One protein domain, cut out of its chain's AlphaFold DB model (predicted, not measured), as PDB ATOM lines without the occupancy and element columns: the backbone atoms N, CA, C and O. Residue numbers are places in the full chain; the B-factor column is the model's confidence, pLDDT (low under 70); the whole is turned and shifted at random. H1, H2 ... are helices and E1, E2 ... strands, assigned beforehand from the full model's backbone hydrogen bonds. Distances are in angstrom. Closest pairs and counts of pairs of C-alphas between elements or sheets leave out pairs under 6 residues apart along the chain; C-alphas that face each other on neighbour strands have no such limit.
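This is residues 5 to 112 of the 112 residues of an uncharacterized protein of Lachnospiraceae bacterium MD329 (UniProt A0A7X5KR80). A twisted wall of antiparallel strands, E1 to E4, is followed by the two-strand hairpin E5 and E6 beside E4, and one long helix, H1, packs over one face with its later part. The first part of H1, residues 86 to 95, runs on beyond the strands, and together with the wall's length this draws the domain out. The 108 printed residues hold six named strands and then one named helix, in the order E1 E2 E3 E4 E5 E6 H1; the class is mixed, helices and strands. The strands form a sheet in the order E1 - E2 - E3 - E4 and a sheet E5 - E6, both antiparallel. The whole is loose, with a radius of gyration of the C-alphas of 16.6 A, and elongated, spanning 56 by 33 by 21 A.

E1, residues 5 to 13, begins at C-alpha 5 (32.282, 35.420, 25.339) and is 24.2 A long. E2, residues 16 to 25, measures 29.2 A, E3, residues 28 to 36, 25.5 A, and E4, residues 42 to 50, 25.9 A. E5, residues 59 to 65, is 19.7 A long and E6, residues 71 to 77, 18.2 A. H1, residues 86 to 110, runs 36.1 A from C-alpha 86 (10.809, 33.283, -3.871) to C-alpha 110 (37.014, 45.315, 17.917).

E1 to E4 form a meander, each strand the antiparallel neighbour of the one before, in a twisted sheet with edge strands E1 and E4. In the hairpin E1 and E2, at 169 degrees, N 9 and O 20 are 2.9 A apart, within hydrogen-bond range. In the hairpin E2 and E3, N 21 and O 32 are 2.9 A apart, and in the hairpin E3 and E4, N 31 and O 47 are 2.8 A apart. The closest C-alphas of E4 and E5 are those of Phe 46 and Phe 62, 6.1 A, while E4 and E6 are apart. In the hairpin E5 and E6, N 61 and O 75 are 2.8 A apart. The closest C-alphas of H1 and E6 are those of Phe 74 and Val 103, 6.3 A. H1 is also on the sheet of four strands, two layers with the helix on one face, at a height over the sheet of 10.3 A. It lies only just over E3, on which 3 of its C-alphas fall, and runs along the strands, at 25 degrees to E3 on the local plane. Every O i to N i+4 pair in H1 is within hydrogen-bond range.

The two C-alphas farthest apart, those of Asn 14 and Pro 86, are 56.8 A apart. The printed part has no cut and no long link; E4 to E5 and E6 to H1 are short links of 8 residues each. The mean pLDDT of the printed part is 92.2, and residues 66 to 69 and residue 112 are under 70.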
ATOM      1  N   LEU A   5      31.029  36.138  25.100       97.75
ATOM      2  CA  LEU A   5      32.282  35.420  25.339       97.75
ATOM      3  C   LEU A   5      31.961  34.041  25.930       97.75
ATOM      4  O   LEU A   5      31.216  33.945  26.903       97.75
ATOM      5  N   ILE A   6      32.509  32.993  25.327       97.75
ATOM      6  CA  ILE A   6      32.305  31.594  25.722       97.75
ATOM      7  C   ILE A   6      33.565  31.016  26.358       97.75
ATOM      8  O   ILE A   6      33.472  30.239  27.304       97.75
ATOM      9  N   GLU A   7      34.734  31.396  25.852       97.44
ATOM     10  CA  GLU A   7      36.014  30.866  26.307       97.44
ATOM     11  C   GLU A   7      37.101  31.927  26.154       97.44
ATOM     12  O   GLU A   7      37.067  32.716  25.211       97.44
ATOM     13  N   HIS A   8      38.046  31.936  27.087       97.50
ATOM     14  CA  HIS A   8      39.219  32.794  27.071       97.50
ATOM     15  C   HIS A   8      40.424  31.973  27.523       97.50
ATOM     16  O   HIS A   8      40.386  31.356  28.590       97.50
ATOM     17  N   ASN A   9      41.477  31.975  26.713       96.25
ATOM     18  CA  ASN A   9      42.725  31.278  26.980       96.25
ATOM     19  C   ASN A   9      43.898  32.248  26.862       96.25
ATOM     20  O   ASN A   9      43.940  33.063  25.943       96.25
ATOM     21  N   GLU A  10      44.884  32.109  27.747       95.94
ATOM     22  CA  GLU A  10      46.130  32.872  27.677       95.94
ATOM     23  C   GLU A  10      47.344  31.956  27.806       95.94
ATOM     24  O   GLU A  10      47.350  30.997  28.581       95.94
ATOM     25  N   ALA A  11      48.400  32.291  27.076       93.94
ATOM     26  CA  ALA A  11      49.706  31.663  27.181       93.94
ATOM     27  C   ALA A  11      50.812  32.718  27.092       93.94
ATOM     28  O   ALA A  11      50.625  33.809  26.553       93.94
ATOM     29  N   CYS A  12      51.987  32.391  27.621       92.19
ATOM     30  CA  CYS A  12      53.178  33.222  27.503       92.19
ATOM     31  C   CYS A  12      54.363  32.329  27.143       92.19
ATOM     32  O   CYS A  12      54.658  31.377  27.865       92.19
ATOM     33  N   GLU A  13      55.038  32.643  26.043       89.94
ATOM     34  CA  GLU A  13      56.220  31.924  25.576       89.94
ATOM     35  C   GLU A  13      57.256  32.937  25.084       89.94
ATOM     36  O   GLU A  13      56.935  33.825  24.300       89.94
ATOM     37  N   ASN A  14      58.502  32.838  25.560       86.94
ATOM     38  CA  ASN A  14      59.600  33.737  25.169       86.94
ATOM     39  C   ASN A  14      59.235  35.239  25.248       86.94
ATOM     40  O   ASN A  14      59.517  35.995  24.324       86.94
ATOM     41  N   ASN A  15      58.581  35.653  26.345       87.00
ATOM     42  CA  ASN A  15      58.057  37.011  26.592       87.00
ATOM     43  C   ASN A  15      57.008  37.524  25.584       87.00
ATOM     44  O   ASN A  15      56.619  38.692  25.641       87.00
ATOM     45  N   VAL A  16      56.510  36.665  24.695       91.19
ATOM     46  CA  VAL A  16      55.352  36.940  23.845       91.19
ATOM     47  C   VAL A  16      54.117  36.382  24.540       91.19
ATOM     48  O   VAL A  16      54.103  35.221  24.958       91.19
ATOM     49  N   LYS A  17      53.077  37.209  24.688       94.56
ATOM     50  CA  LYS A  17      51.786  36.758  25.224       94.56
ATOM     51  C   LYS A  17      50.835  36.437  24.083       94.56
ATOM     52  O   LYS A  17      50.743  37.200  23.123       94.56
ATOM     53  N   TYR A  18      50.097  35.352  24.235       94.94
ATOM     54  CA  TYR A  18      49.059  34.911  23.316       94.94
ATOM     55  C   TYR A  18      47.740  34.875  24.074       94.94
ATOM     56  O   TYR A  18      47.672  34.285  25.151       94.94
ATOM     57  N   GLN A  19      46.711  35.506  23.524       96.50
ATOM     58  CA  GLN A  19      45.347  35.469  24.042       96.50
ATOM     59  C   GLN A  19      44.432  34.932  22.948       96.50
ATOM     60  O   GLN A  19      44.551  35.353  21.800       96.50
ATOM     61  N   SER A  20      43.525  34.028  23.299       97.50
ATOM     62  CA  SER A  20      42.499  33.516  22.395       97.50
ATOM     63  C   SER A  20      41.139  33.654  23.059       97.50
ATOM     64  O   SER A  20      40.878  33.030  24.091       97.50
ATOM     65  N   ASP A  21      40.285  34.486  22.472       98.19
ATOM     66  CA  ASP A  21      38.908  34.681  22.904       98.19
ATOM     67  C   ASP A  21      37.953  34.015  21.917       98.19
ATOM     68  O   ASP A  21      37.955  34.316  20.722       98.19
ATOM     69  N   CYS A  22      37.064  33.170  22.422       98.25
ATOM     70  CA  CYS A  22      35.992  32.583  21.638       98.25
ATOM     71  C   CYS A  22      34.656  33.236  21.984       98.25
ATOM     72  O   CYS A  22      34.195  33.165  23.124       98.25
ATOM     73  N   TYR A  23      33.973  33.775  20.980       98.31
ATOM     74  CA  TYR A  23      32.652  34.375  21.099       98.31
ATOM     75  C   TYR A  23      31.600  33.630  20.276       98.31
ATOM     76  O   TYR A  23      31.902  32.967  19.282       98.31
ATOM     77  N   THR A  24      30.338  33.809  20.650       97.94
ATOM     78  CA  THR A  24      29.174  33.454  19.829       97.94
ATOM     79  C   THR A  24      28.274  34.660  19.636       97.94
ATOM     80  O   THR A  24      28.051  35.423  20.580       97.94
ATOM     81  N   ILE A  25      27.731  34.803  18.431       97.88
ATOM     82  CA  ILE A  25      26.780  35.852  18.071       97.88
ATOM     83  C   ILE A  25      25.924  35.380  16.893       97.88
ATOM     84  O   ILE A  25      26.452  35.028  15.842       97.88
ATOM     85  N   GLY A  26      24.602  35.337  17.071       95.62
ATOM     86  CA  GLY A  26      23.698  34.801  16.046       95.62
ATOM     87  C   GLY A  26      24.109  33.392  15.614       95.62
ATOM     88  O   GLY A  26      24.375  32.530  16.451       95.62
ATOM     89  N   ASN A  27      24.210  33.180  14.306       96.69
ATOM     90  CA  ASN A  27      24.687  31.948  13.682       96.69
ATOM     91  C   ASN A  27      26.214  31.900  13.491       96.69
ATOM     92  O   ASN A  27      26.693  31.130  12.658       96.69
ATOM     93  N   TYR A  28      26.988  32.693  14.236       97.94
ATOM     94  CA  TYR A  28      28.443  32.756  14.115       97.94
ATOM     95  C   TYR A  28      29.167  32.410  15.416       97.94
ATOM     96  O   TYR A  28      28.773  32.813  16.513       97.94
ATOM     97  N   LYS A  29      30.291  31.709  15.258       97.94
ATOM     98  CA  LYS A  29      31.347  31.537  16.253       97.94
ATOM     99  C   LYS A  29      32.567  32.332  15.796       97.94
ATOM    100  O   LYS A  29      33.005  32.182  14.658       97.94
ATOM    101  N   ILE A  30      33.104  33.163  16.681       98.19
ATOM    102  CA  ILE A  30      34.230  34.058  16.403       98.19
ATOM    103  C   ILE A  30      35.385  33.652  17.304       98.19
ATOM    104  O   ILE A  30      35.209  33.605  18.516       98.19
ATOM    105  N   ILE A  31      36.549  33.377  16.737       97.88
ATOM    106  CA  ILE A  31      37.787  33.173  17.486       97.88
ATOM    107  C   ILE A  31      38.665  34.379  17.195       97.88
ATOM    108  O   ILE A  31      38.964  34.651  16.034       97.88
ATOM    109  N   LYS A  32      39.020  35.124  18.238       97.00
ATOM    110  CA  LYS A  32      39.951  36.244  18.167       97.00
ATOM    111  C   LYS A  32      41.253  35.824  18.829       97.00
ATOM    112  O   LYS A  32      41.299  35.689  20.049       97.00
ATOM    113  N   ASP A  33      42.307  35.719  18.039       95.81
ATOM    114  CA  ASP A  33      43.656  35.495  18.538       95.81
ATOM    115  C   ASP A  33      44.414  36.821  18.576       95.81
ATOM    116  O   ASP A  33      44.424  37.578  17.606       95.81
ATOM    117  N   THR A  34      45.033  37.122  19.713       94.19
ATOM    118  CA  THR A  34      45.835  38.327  19.932       94.19
ATOM    119  C   THR A  34      47.237  37.933  20.377       94.19
ATOM    120  O   THR A  34      47.422  37.324  21.430       94.19
ATOM    121  N   THR A  35      48.237  38.326  19.596       93.12
ATOM    122  CA  THR A  35      49.655  38.205  19.949       93.12
ATOM    123  C   THR A  35      50.153  39.552  20.450       93.12
ATOM    124  O   THR A  35      50.078  40.538  19.720       93.12
ATOM    125  N   ILE A  36      50.686  39.598  21.669       91.81
ATOM    126  CA  ILE A  36      51.245  40.800  22.297       91.81
ATOM    127  C   ILE A  36      52.765  40.635  22.381       91.81
ATOM    128  O   ILE A  36      53.271  39.784  23.117       91.81
ATOM    129  N   TYR A  37      53.490  41.454  21.621       89.19
ATOM    130  CA  TYR A  37      54.952  41.450  21.575       89.19
ATOM    131  C   TYR A  37      55.555  42.246  22.743       89.19
ATOM    132  O   TYR A  37      54.902  43.114  23.322       89.19
ATOM    133  N   GLU A  38      56.837  42.016  23.050       89.25
ATOM    134  CA  GLU A  38      57.562  42.711  24.132       89.25
ATOM    135  C   GLU A  38      57.502  44.246  24.025       89.25
ATOM    136  O   GLU A  38      57.468  44.950  25.032       89.25
ATOM    137  N   ASN A  39      57.460  44.772  22.798       87.56
ATOM    138  CA  ASN A  39      57.365  46.208  22.523       87.56
ATOM    139  C   ASN A  39      55.941  46.781  22.682       87.56
ATOM    140  O   ASN A  39      55.711  47.935  22.322       87.56
ATOM    141  N   GLY A  40      54.987  45.984  23.168       84.31
ATOM    142  CA  GLY A  40      53.589  46.363  23.357       84.31
ATOM    143  C   GLY A  40      52.747  46.369  22.080       84.31
ATOM    144  O   GLY A  40      51.548  46.620  22.165       84.31
ATOM    145  N   LYS A  41      53.327  46.080  20.903       85.69
ATOM    146  CA  LYS A  41      52.542  45.921  19.673       85.69
ATOM    147  C   LYS A  41      51.664  44.681  19.770       85.69
ATOM    148  O   LYS A  41      52.086  43.652  20.298       85.69
ATOM    149  N   THR A  42      50.475  44.775  19.190       87.31
ATOM    150  CA  THR A  42      49.521  43.670  19.118       87.31
ATOM    151  C   THR A  42      49.262  43.276  17.673       87.31
ATOM    152  O   THR A  42      49.076  44.141  16.819       87.31
ATOM    153  N   PHE A  43      49.208  41.979  17.405       87.38
ATOM    154  CA  PHE A  43      48.705  41.425  16.154       87.38
ATOM    155  C   PHE A  43      47.418  40.665  16.447       87.38
ATOM    156  O   PHE A  43      47.390  39.865  17.379       87.38
ATOM    157  N   GLU A  44      46.372  40.928  15.671       90.44
ATOM    158  CA  GLU A  44      45.056  40.333  15.872       90.44
ATOM    159  C   GLU A  44      44.657  39.533  14.640       90.44
ATOM    160  O   GLU A  44      44.813  39.987  13.508       90.44
ATOM    161  N   GLN A  45      44.107  38.352  14.870       92.12
ATOM    162  CA  GLN A  45      43.540  37.502  13.840       92.12
ATOM    163  C   GLN A  45      42.136  37.085  14.259       92.12
ATOM    164  O   GLN A  45      41.871  36.851  15.436       92.12
ATOM    165  N   PHE A  46      41.241  36.986  13.279       95.94
ATOM    166  CA  PHE A  46      39.884  36.506  13.486       95.94
ATOM    167  C   PHE A  46      39.617  35.296  12.596       95.94
ATOM    168  O   PHE A  46      39.784  35.376  11.378       95.94
ATOM    169  N   ASP A  47      39.158  34.205  13.201       96.12
ATOM    170  CA  ASP A  47      38.506  33.098  12.506       96.12
ATOM    171  C   ASP A  47      36.996  33.158  12.779       96.12
ATOM    172  O   ASP A  47      36.548  33.187  13.929       96.12
ATOM    173  N   ILE A  48      36.202  33.233  11.711       97.25
ATOM    174  CA  ILE A  48      34.757  33.463  11.774       97.25
ATOM    175  C   ILE A  48      34.041  32.292  11.115       97.25
ATOM    176  O   ILE A  48      33.956  32.176   9.893       97.25
ATOM    177  N   ASN A  49      33.464  31.441  11.955       96.00
ATOM    178  CA  ASN A  49      32.782  30.228  11.547       96.00
ATOM    179  C   ASN A  49      31.269  30.439  11.601       96.00
ATOM    180  O   ASN A  49      30.707  30.711  12.661       96.00
ATOM    181  N   LYS A  50      30.595  30.297  10.459       94.00
ATOM    182  CA  LYS A  50      29.129  30.337  10.377       94.00
ATOM    183  C   LYS A  50      28.513  28.959  10.617       94.00
ATOM    184  O   LYS A  50      29.129  27.936  10.316       94.00
ATOM    185  N   ASN A  51      27.266  28.927  11.073       91.06
ATOM    186  CA  ASN A  51      26.476  27.706  11.162       91.06
ATOM    187  C   ASN A  51      26.268  27.102   9.762       91.06
ATOM    188  O   ASN A  51      25.588  27.684   8.915       91.06
ATOM    189  N   CYS A  52      26.844  25.923   9.519       83.69
ATOM    190  CA  CYS A  52      26.790  25.249   8.223       83.69
ATOM    191  C   CYS A  52      25.398  24.707   7.864       83.69
ATOM    192  O   CYS A  52      25.124  24.490   6.685       83.69
ATOM    193  N   GLU A  53      24.500  24.548   8.841       88.56
ATOM    194  CA  GLU A  53      23.109  24.149   8.596       88.56
ATOM    195  C   GLU A  53      22.297  25.274   7.937       88.56
ATOM    196  O   GLU A  53      21.252  25.034   7.329       88.56
ATOM    197  N   LYS A  54      22.779  26.521   8.019       88.12
ATOM    198  CA  LYS A  54      22.132  27.695   7.437       88.12
ATOM    199  C   LYS A  54      22.756  28.041   6.086       88.12
ATOM    200  O   LYS A  54      23.704  28.818   5.984       88.12
ATOM    201  N   ARG A  55      22.171  27.476   5.028       88.56
ATOM    202  CA  ARG A  55      22.653  27.573   3.637       88.56
ATOM    203  C   ARG A  55      22.935  29.002   3.166       88.56
ATOM    204  O   ARG A  55      23.947  29.224   2.504       88.56
ATOM    205  N   PHE A  56      22.047  29.945   3.471       94.00
ATOM    206  CA  PHE A  56      22.073  31.285   2.879       94.00
ATOM    207  C   PHE A  56      22.746  32.353   3.738       94.00
ATOM    208  O   PHE A  56      22.708  33.525   3.374       94.00
ATOM    209  N   ILE A  57      23.400  31.960   4.834       93.88
ATOM    210  CA  ILE A  57      24.159  32.884   5.676       93.88
ATOM    211  C   ILE A  57      25.525  33.158   5.024       93.88
ATOM    212  O   ILE A  57      26.283  32.212   4.785       93.88
ATOM    213  N   PRO A  58      25.865  34.418   4.712       95.06
ATOM    214  CA  PRO A  58      27.168  34.796   4.172       95.06
ATOM    215  C   PRO A  58      28.349  34.502   5.105       95.06
ATOM    216  O   PRO A  58      28.220  34.427   6.328       95.06
ATOM    217  N   THR A  59      29.536  34.382   4.517       95.31
ATOM    218  CA  THR A  59      30.797  34.330   5.271       95.31
ATOM    219  C   THR A  59      31.242  35.751   5.625       95.31
ATOM    220  O   THR A  59      31.057  36.670   4.826       95.31
ATOM    221  N   ILE A  60      31.840  35.928   6.804       97.38
ATOM    222  CA  ILE A  60      32.485  37.181   7.210       97.38
ATOM    223  C   ILE A  60      33.996  36.955   7.189       97.38
ATOM    224  O   ILE A  60      34.472  35.936   7.682       97.38
ATOM    225  N   CYS A  61      34.739  37.905   6.636       94.62
ATOM    226  CA  CYS A  61      36.195  37.888   6.577       94.62
ATOM    227  C   CYS A  61      36.756  39.087   7.342       94.62
ATOM    228  O   CYS A  61      36.170  40.167   7.306       94.62
ATOM    229  N   PHE A  62      37.910  38.921   7.982       93.81
ATOM    230  CA  PHE A  62      38.658  40.017   8.595       93.81
ATOM    231  C   PHE A  62      39.849  40.396   7.716       93.81
ATOM    232  O   PHE A  62      40.576  39.527   7.232       93.81
ATOM    233  N   TYR A  63      40.036  41.693   7.499       88.44
ATOM    234  CA  TYR A  63      41.145  42.246   6.737       88.44
ATOM    235  C   TYR A  63      41.937  43.225   7.600       88.44
ATOM    236  O   TYR A  63      41.347  44.062   8.279       88.44
ATOM    237  N   GLN A  64      43.266  43.131   7.531       83.69
ATOM    238  CA  GLN A  64      44.192  44.057   8.175       83.69
ATOM    239  C   GLN A  64      45.258  44.499   7.160       83.69
ATOM    240  O   GLN A  64      46.002  43.663   6.642       83.69
ATOM    241  N   ASN A  65      45.331  45.803   6.859       77.06
ATOM    242  CA  ASN A  65      46.371  46.385   6.003       77.06
ATOM    243  C   ASN A  65      47.556  46.873   6.850       77.06
ATOM    244  O   ASN A  65      47.413  47.742   7.710       77.06
ATOM    245  N   PHE A  66      48.743  46.338   6.567       66.06
ATOM    246  CA  PHE A  66      49.984  46.657   7.282       66.06
ATOM    247  C   PHE A  66      50.817  47.767   6.628       66.06
ATOM    248  O   PHE A  66      51.805  48.199   7.217       66.06
ATOM    249  N   VAL A  67      50.458  48.215   5.420       66.69
ATOM    250  CA  VAL A  67      51.266  49.160   4.631       66.69
ATOM    251  C   VAL A  67      50.921  50.618   4.956       66.69
ATOM    252  O   VAL A  67      51.832  51.438   5.055       66.69
ATOM    253  N   ASP A  68      49.644  50.931   5.210       53.34
ATOM    254  CA  ASP A  68      49.141  52.320   5.205       53.34
ATOM    255  C   ASP A  68      48.637  52.847   6.568       53.34
ATOM    256  O   ASP A  68      47.973  53.880   6.622       53.34
ATOM    257  N   GLY A  69      48.977  52.188   7.682       54.72
ATOM    258  CA  GLY A  69      48.624  52.666   9.032       54.72
ATOM    259  C   GLY A  69      47.479  51.919   9.726       54.72
ATOM    260  O   GLY A  69      46.626  52.552  10.337       54.72
ATOM    261  N   GLU A  70      47.506  50.582   9.680       72.81
ATOM    262  CA  GLU A  70      46.644  49.661  10.449       72.81
ATOM    263  C   GLU A  70      45.130  49.793  10.196       72.81
ATOM    264  O   GLU A  70      44.326  49.795  11.128       72.81
ATOM    265  N   GLU A  71      44.706  49.838   8.929       81.62
ATOM    266  CA  GLU A  71      43.281  49.689   8.609       81.62
ATOM    267  C   GLU A  71      42.822  48.255   8.917       81.62
ATOM    268  O   GLU A  71      43.405  47.286   8.419       81.62
ATOM    269  N   LYS A  72      41.774  48.128   9.736       89.81
ATOM    270  CA  LYS A  72      41.101  46.869  10.073       89.81
ATOM    271  C   LYS A  72      39.652  46.945   9.617       89.81
ATOM    272  O   LYS A  72      38.983  47.942   9.874       89.81
ATOM    273  N   GLU A  73      39.155  45.894   8.976       93.50
ATOM    274  CA  GLU A  73      37.780  45.857   8.472       93.50
ATOM    275  C   GLU A  73      37.209  44.433   8.492       93.50
ATOM    276  O   GLU A  73      37.885  43.474   8.109       93.50
ATOM    277  N   PHE A  74      35.938  44.298   8.881       96.38
ATOM    278  CA  PHE A  74      35.154  43.086   8.634       96.38
ATOM    279  C   PHE A  74      34.367  43.227   7.330       96.38
ATOM    280  O   PHE A  74      33.610  44.178   7.146       96.38
ATOM    281  N   LYS A  75      34.504  42.248   6.435       95.94
ATOM    282  CA  LYS A  75      33.841  42.213   5.125       95.94
ATOM    283  C   LYS A  75      32.881  41.046   5.032       95.94
ATOM    284  O   LYS A  75      33.170  39.956   5.514       95.94
ATOM    285  N   ILE A  76      31.766  41.256   4.341       96.69
ATOM    286  CA  ILE A  76      30.813  40.195   4.013       96.69
ATOM    287  C   ILE A  76      31.177  39.627   2.643       96.69
ATOM    288  O   ILE A  76      31.123  40.334   1.636       96.69
ATOM    289  N   GLN A  77      31.528  38.345   2.591       93.94
ATOM    290  CA  GLN A  77      31.763  37.650   1.335       93.94
ATOM    291  C   GLN A  77      30.430  37.200   0.735       93.94
ATOM    292  O   GLN A  77      29.722  36.353   1.286       93.94
ATOM    293  N   THR A  78      30.103  37.757  -0.427       88.56
ATOM    294  CA  THR A  78      28.879  37.424  -1.153       88.56
ATOM    295  C   THR A  78      28.998  36.074  -1.859       88.56
ATOM    296  O   THR A  78      30.081  35.628  -2.238       88.56
ATOM    297  N   THR A  79      27.862  35.396  -2.024       87.81
ATOM    298  CA  THR A  79      27.766  34.113  -2.738       87.81
ATOM    299  C   THR A  79      26.756  34.228  -3.874       87.81
ATOM    300  O   THR A  79      25.679  34.796  -3.696       87.81
ATOM    301  N   SER A  80      27.100  33.680  -5.041       89.00
ATOM    302  CA  SER A  80      26.167  33.528  -6.159       89.00
ATOM    303  C   SER A  80      25.431  32.196  -6.027       89.00
ATOM    304  O   SER A  80      26.063  31.140  -6.036       89.00
ATOM    305  N   TYR A  81      24.104  32.242  -5.892       89.75
ATOM    306  CA  TYR A  81      23.274  31.058  -5.640       89.75
ATOM    307  C   TYR A  81      22.558  30.507  -6.884       89.75
ATOM    308  O   TYR A  81      21.917  29.461  -6.804       89.75
ATOM    309  N   GLY A  82      22.670  31.173  -8.037       92.94
ATOM    310  CA  GLY A  82      21.959  30.782  -9.257       92.94
ATOM    311  C   GLY A  82      20.453  31.046  -9.170       92.94
ATOM    312  O   GLY A  82      20.028  32.109  -8.721       92.94
ATOM    313  N   SER A  83      19.643  30.099  -9.647       95.94
ATOM    314  CA  SER A  83      18.182  30.206  -9.615       95.94
ATOM    315  C   SER A  83      17.637  29.866  -8.232       95.94
ATOM    316  O   SER A  83      17.914  28.792  -7.707       95.94
ATOM    317  N   LEU A  84      16.823  30.766  -7.683       97.06
ATOM    318  CA  LEU A  84      16.185  30.620  -6.379       97.06
ATOM    319  C   LEU A  84      14.669  30.731  -6.512       97.06
ATOM    320  O   LEU A  84      14.156  31.518  -7.314       97.06
ATOM    321  N   SER A  85      13.948  29.968  -5.697       98.00
ATOM    322  CA  SER A  85      12.528  30.208  -5.463       98.00
ATOM    323  C   SER A  85      12.312  31.506  -4.664       98.00
ATOM    324  O   SER A  85      13.216  31.952  -3.954       98.00
ATOM    325  N   PRO A  86      11.109  32.113  -4.699       98.19
ATOM    326  CA  PRO A  86      10.809  33.283  -3.871       98.19
ATOM    327  C   PRO A  86      11.041  33.066  -2.367       98.19
ATOM    328  O   PRO A  86      11.473  33.987  -1.682       98.19
ATOM    329  N   ALA A  87      10.796  31.853  -1.860       97.62
ATOM    330  CA  ALA A  87      11.048  31.512  -0.461       97.62
ATOM    331  C   ALA A  87      12.551  31.514  -0.134       97.62
ATOM    332  O   ALA A  87      12.965  32.126   0.844       97.62
ATOM    333  N   GLU A  88      13.380  30.919  -0.995       97.19
ATOM    334  CA  GLU A  88      14.839  30.947  -0.825       97.19
ATOM    335  C   GLU A  88      15.407  32.369  -0.942       97.19
ATOM    336  O   GLU A  88      16.369  32.701  -0.256       97.19
ATOM    337  N   ILE A  89      14.809  33.236  -1.769       96.94
ATOM    338  CA  ILE A  89      15.194  34.656  -1.825       96.94
ATOM    339  C   ILE A  89      14.963  35.332  -0.471       96.94
ATOM    340  O   ILE A  89      15.818  36.100  -0.029       96.94
ATOM    341  N   GLN A  90      13.848  35.037   0.203       97.62
ATOM    342  CA  GLN A  90      13.601  35.576   1.539       97.62
ATOM    343  C   GLN A  90      14.651  35.079   2.539       97.62
ATOM    344  O   GLN A  90      15.209  35.887   3.273       97.62
ATOM    345  N   GLU A  91      15.008  33.792   2.503       96.31
ATOM    346  CA  GLU A  91      16.068  33.252   3.367       96.31
ATOM    347  C   GLU A  91      17.441  33.895   3.101       96.31
ATOM    348  O   GLU A  91      18.221  34.099   4.031       96.31
ATOM    349  N   VAL A  92      17.741  34.250   1.846       96.25
ATOM    350  CA  VAL A  92      18.941  35.028   1.504       96.25
ATOM    351  C   VAL A  92      18.892  36.408   2.145       96.25
ATOM    352  O   VAL A  92      19.867  36.814   2.773       96.25
ATOM    353  N   ILE A  93      17.778  37.130   2.004       96.50
ATOM    354  CA  ILE A  93      17.617  38.466   2.592       96.50
ATOM    355  C   ILE A  93      17.805  38.404   4.110       96.50
ATOM    356  O   ILE A  93      18.598  39.178   4.646       96.50
ATOM    357  N   ASP A  94      17.146  37.457   4.777       96.12
ATOM    358  CA  ASP A  94      17.233  37.273   6.226       96.12
ATOM    359  C   ASP A  94      18.677  36.950   6.653       96.12
ATOM    360  O   ASP A  94      19.198  37.535   7.603       96.12
ATOM    361  N   GLY A  95      19.364  36.085   5.896       95.88
ATOM    362  CA  GLY A  95      20.771  35.756   6.118       95.88
ATOM    363  C   GLY A  95      21.691  36.976   6.030       95.88
ATOM    364  O   GLY A  95      22.514  37.185   6.916       95.88
ATOM    365  N   TYR A  96      21.536  37.821   5.006       96.75
ATOM    366  CA  TYR A  96      22.330  39.051   4.877       96.75
ATOM    367  C   TYR A  96      21.993  40.093   5.948       96.75
ATOM    368  O   TYR A  96      22.899  40.788   6.408       96.75
ATOM    369  N   GLN A  97      20.727  40.215   6.354       97.19
ATOM    370  CA  GLN A  97      20.327  41.118   7.438       97.19
ATOM    371  C   GLN A  97      20.996  40.728   8.755       97.19
ATOM    372  O   GLN A  97      21.571  41.585   9.427       97.19
ATOM    373  N   GLU A  98      20.988  39.434   9.080       96.88
ATOM    374  CA  GLU A  98      21.699  38.911  10.243       96.88
ATOM    375  C   GLU A  98      23.200  39.218  10.166       96.88
ATOM    376  O   GLU A  98      23.770  39.779  11.102       96.88
ATOM    377  N   THR A  99      23.850  38.899   9.042       97.25
ATOM    378  CA  THR A  99      25.289  39.141   8.874       97.25
ATOM    379  C   THR A  99      25.655  40.614   9.002       97.25
ATOM    380  O   THR A  99      26.689  40.932   9.588       97.25
ATOM    381  N   LEU A 100      24.825  41.521   8.480       97.75
ATOM    382  CA  LEU A 100      25.036  42.963   8.621       97.75
ATOM    383  C   LEU A 100      25.010  43.388  10.092       97.75
ATOM    384  O   LEU A 100      25.875  44.147  10.523       97.75
ATOM    385  N   GLU A 101      24.057  42.879  10.878       98.06
ATOM    386  CA  GLU A 101      23.997  43.159  12.316       98.06
ATOM    387  C   GLU A 101      25.241  42.622  13.044       98.06
ATOM    388  O   GLU A 101      25.844  43.339  13.844       98.06
ATOM    389  N   VAL A 102      25.675  41.400  12.716       97.94
ATOM    390  CA  VAL A 102      26.893  40.793  13.277       97.94
ATOM    391  C   VAL A 102      28.127  41.635  12.956       97.94
ATOM    392  O   VAL A 102      28.877  41.977  13.867       97.94
ATOM    393  N   VAL A 103      28.335  42.014  11.692       97.69
ATOM    394  CA  VAL A 103      29.484  42.834  11.270       97.69
ATOM    395  C   VAL A 103      29.503  44.182  11.982       97.69
ATOM    396  O   VAL A 103      30.572  44.608  12.420       97.69
ATOM    397  N   ASN A 104      28.349  44.831  12.158       97.50
ATOM    398  CA  ASN A 104      28.271  46.080  12.916       97.50
ATOM    399  C   ASN A 104      28.723  45.880  14.367       97.50
ATOM    400  O   ASN A 104      29.558  46.638  14.855       97.50
ATOM    401  N   ILE A 105      28.249  44.821  15.030       97.94
ATOM    402  CA  ILE A 105      28.622  44.522  16.420       97.94
ATOM    403  C   ILE A 105      30.119  44.207  16.542       97.94
ATOM    404  O   ILE A 105      30.774  44.703  17.457       97.94
ATOM    405  N   LEU A 106      30.682  43.412  15.626       97.31
ATOM    406  CA  LEU A 106      32.117  43.107  15.618       97.31
ATOM    407  C   LEU A 106      32.961  44.362  15.357       97.31
ATOM    408  O   LEU A 106      33.971  44.571  16.025       97.31
ATOM    409  N   THR A 107      32.528  45.218  14.431       96.31
ATOM    410  CA  THR A 107      33.206  46.481  14.110       96.31
ATOM    411  C   THR A 107      33.205  47.432  15.302       96.31
ATOM    412  O   THR A 107      34.255  47.959  15.670       96.31
ATOM    413  N   ASP A 108      32.054  47.612  15.950       96.19
ATOM    414  CA  ASP A 108      31.923  48.463  17.134       96.19
ATOM    415  C   ASP A 108      32.720  47.931  18.331       96.19
ATOM    416  O   ASP A 108      33.149  48.709  19.178       96.19
ATOM    417  N   LYS A 109      32.914  46.609  18.426       95.50
ATOM    418  CA  LYS A 109      33.617  45.984  19.551       95.50
ATOM    419  C   LYS A 109      35.135  45.923  19.381       95.50
ATOM    420  O   LYS A 109      35.840  45.984  20.388       95.50
ATOM    421  N   PHE A 110      35.620  45.703  18.159       93.38
ATOM    422  CA  PHE A 110      37.014  45.315  17.917       93.38
ATOM    423  C   PHE A 110      37.798  46.262  17.005       93.38
ATOM    424  O   PHE A 110      39.017  46.129  16.933       93.38
ATOM    425  N   ILE A 111      37.133  47.178  16.296       89.75
ATOM    426  CA  ILE A 111      37.796  48.100  15.359       89.75
ATOM    427  C   ILE A 111      37.718  49.550  15.845       89.75
ATOM    428  O   ILE A 111      38.726  50.251  15.777       89.75
ATOM    429  N   LYS A 112      36.534  50.003  16.277       68.69
ATOM    430  CA  LYS A 112      36.306  51.383  16.735       68.69
ATOM    431  C   LYS A 112      36.895  51.683  18.109       68.69
ATOM    432  O   LYS A 112      36.884  50.782  18.976       68.69
TER     433      LYS A 112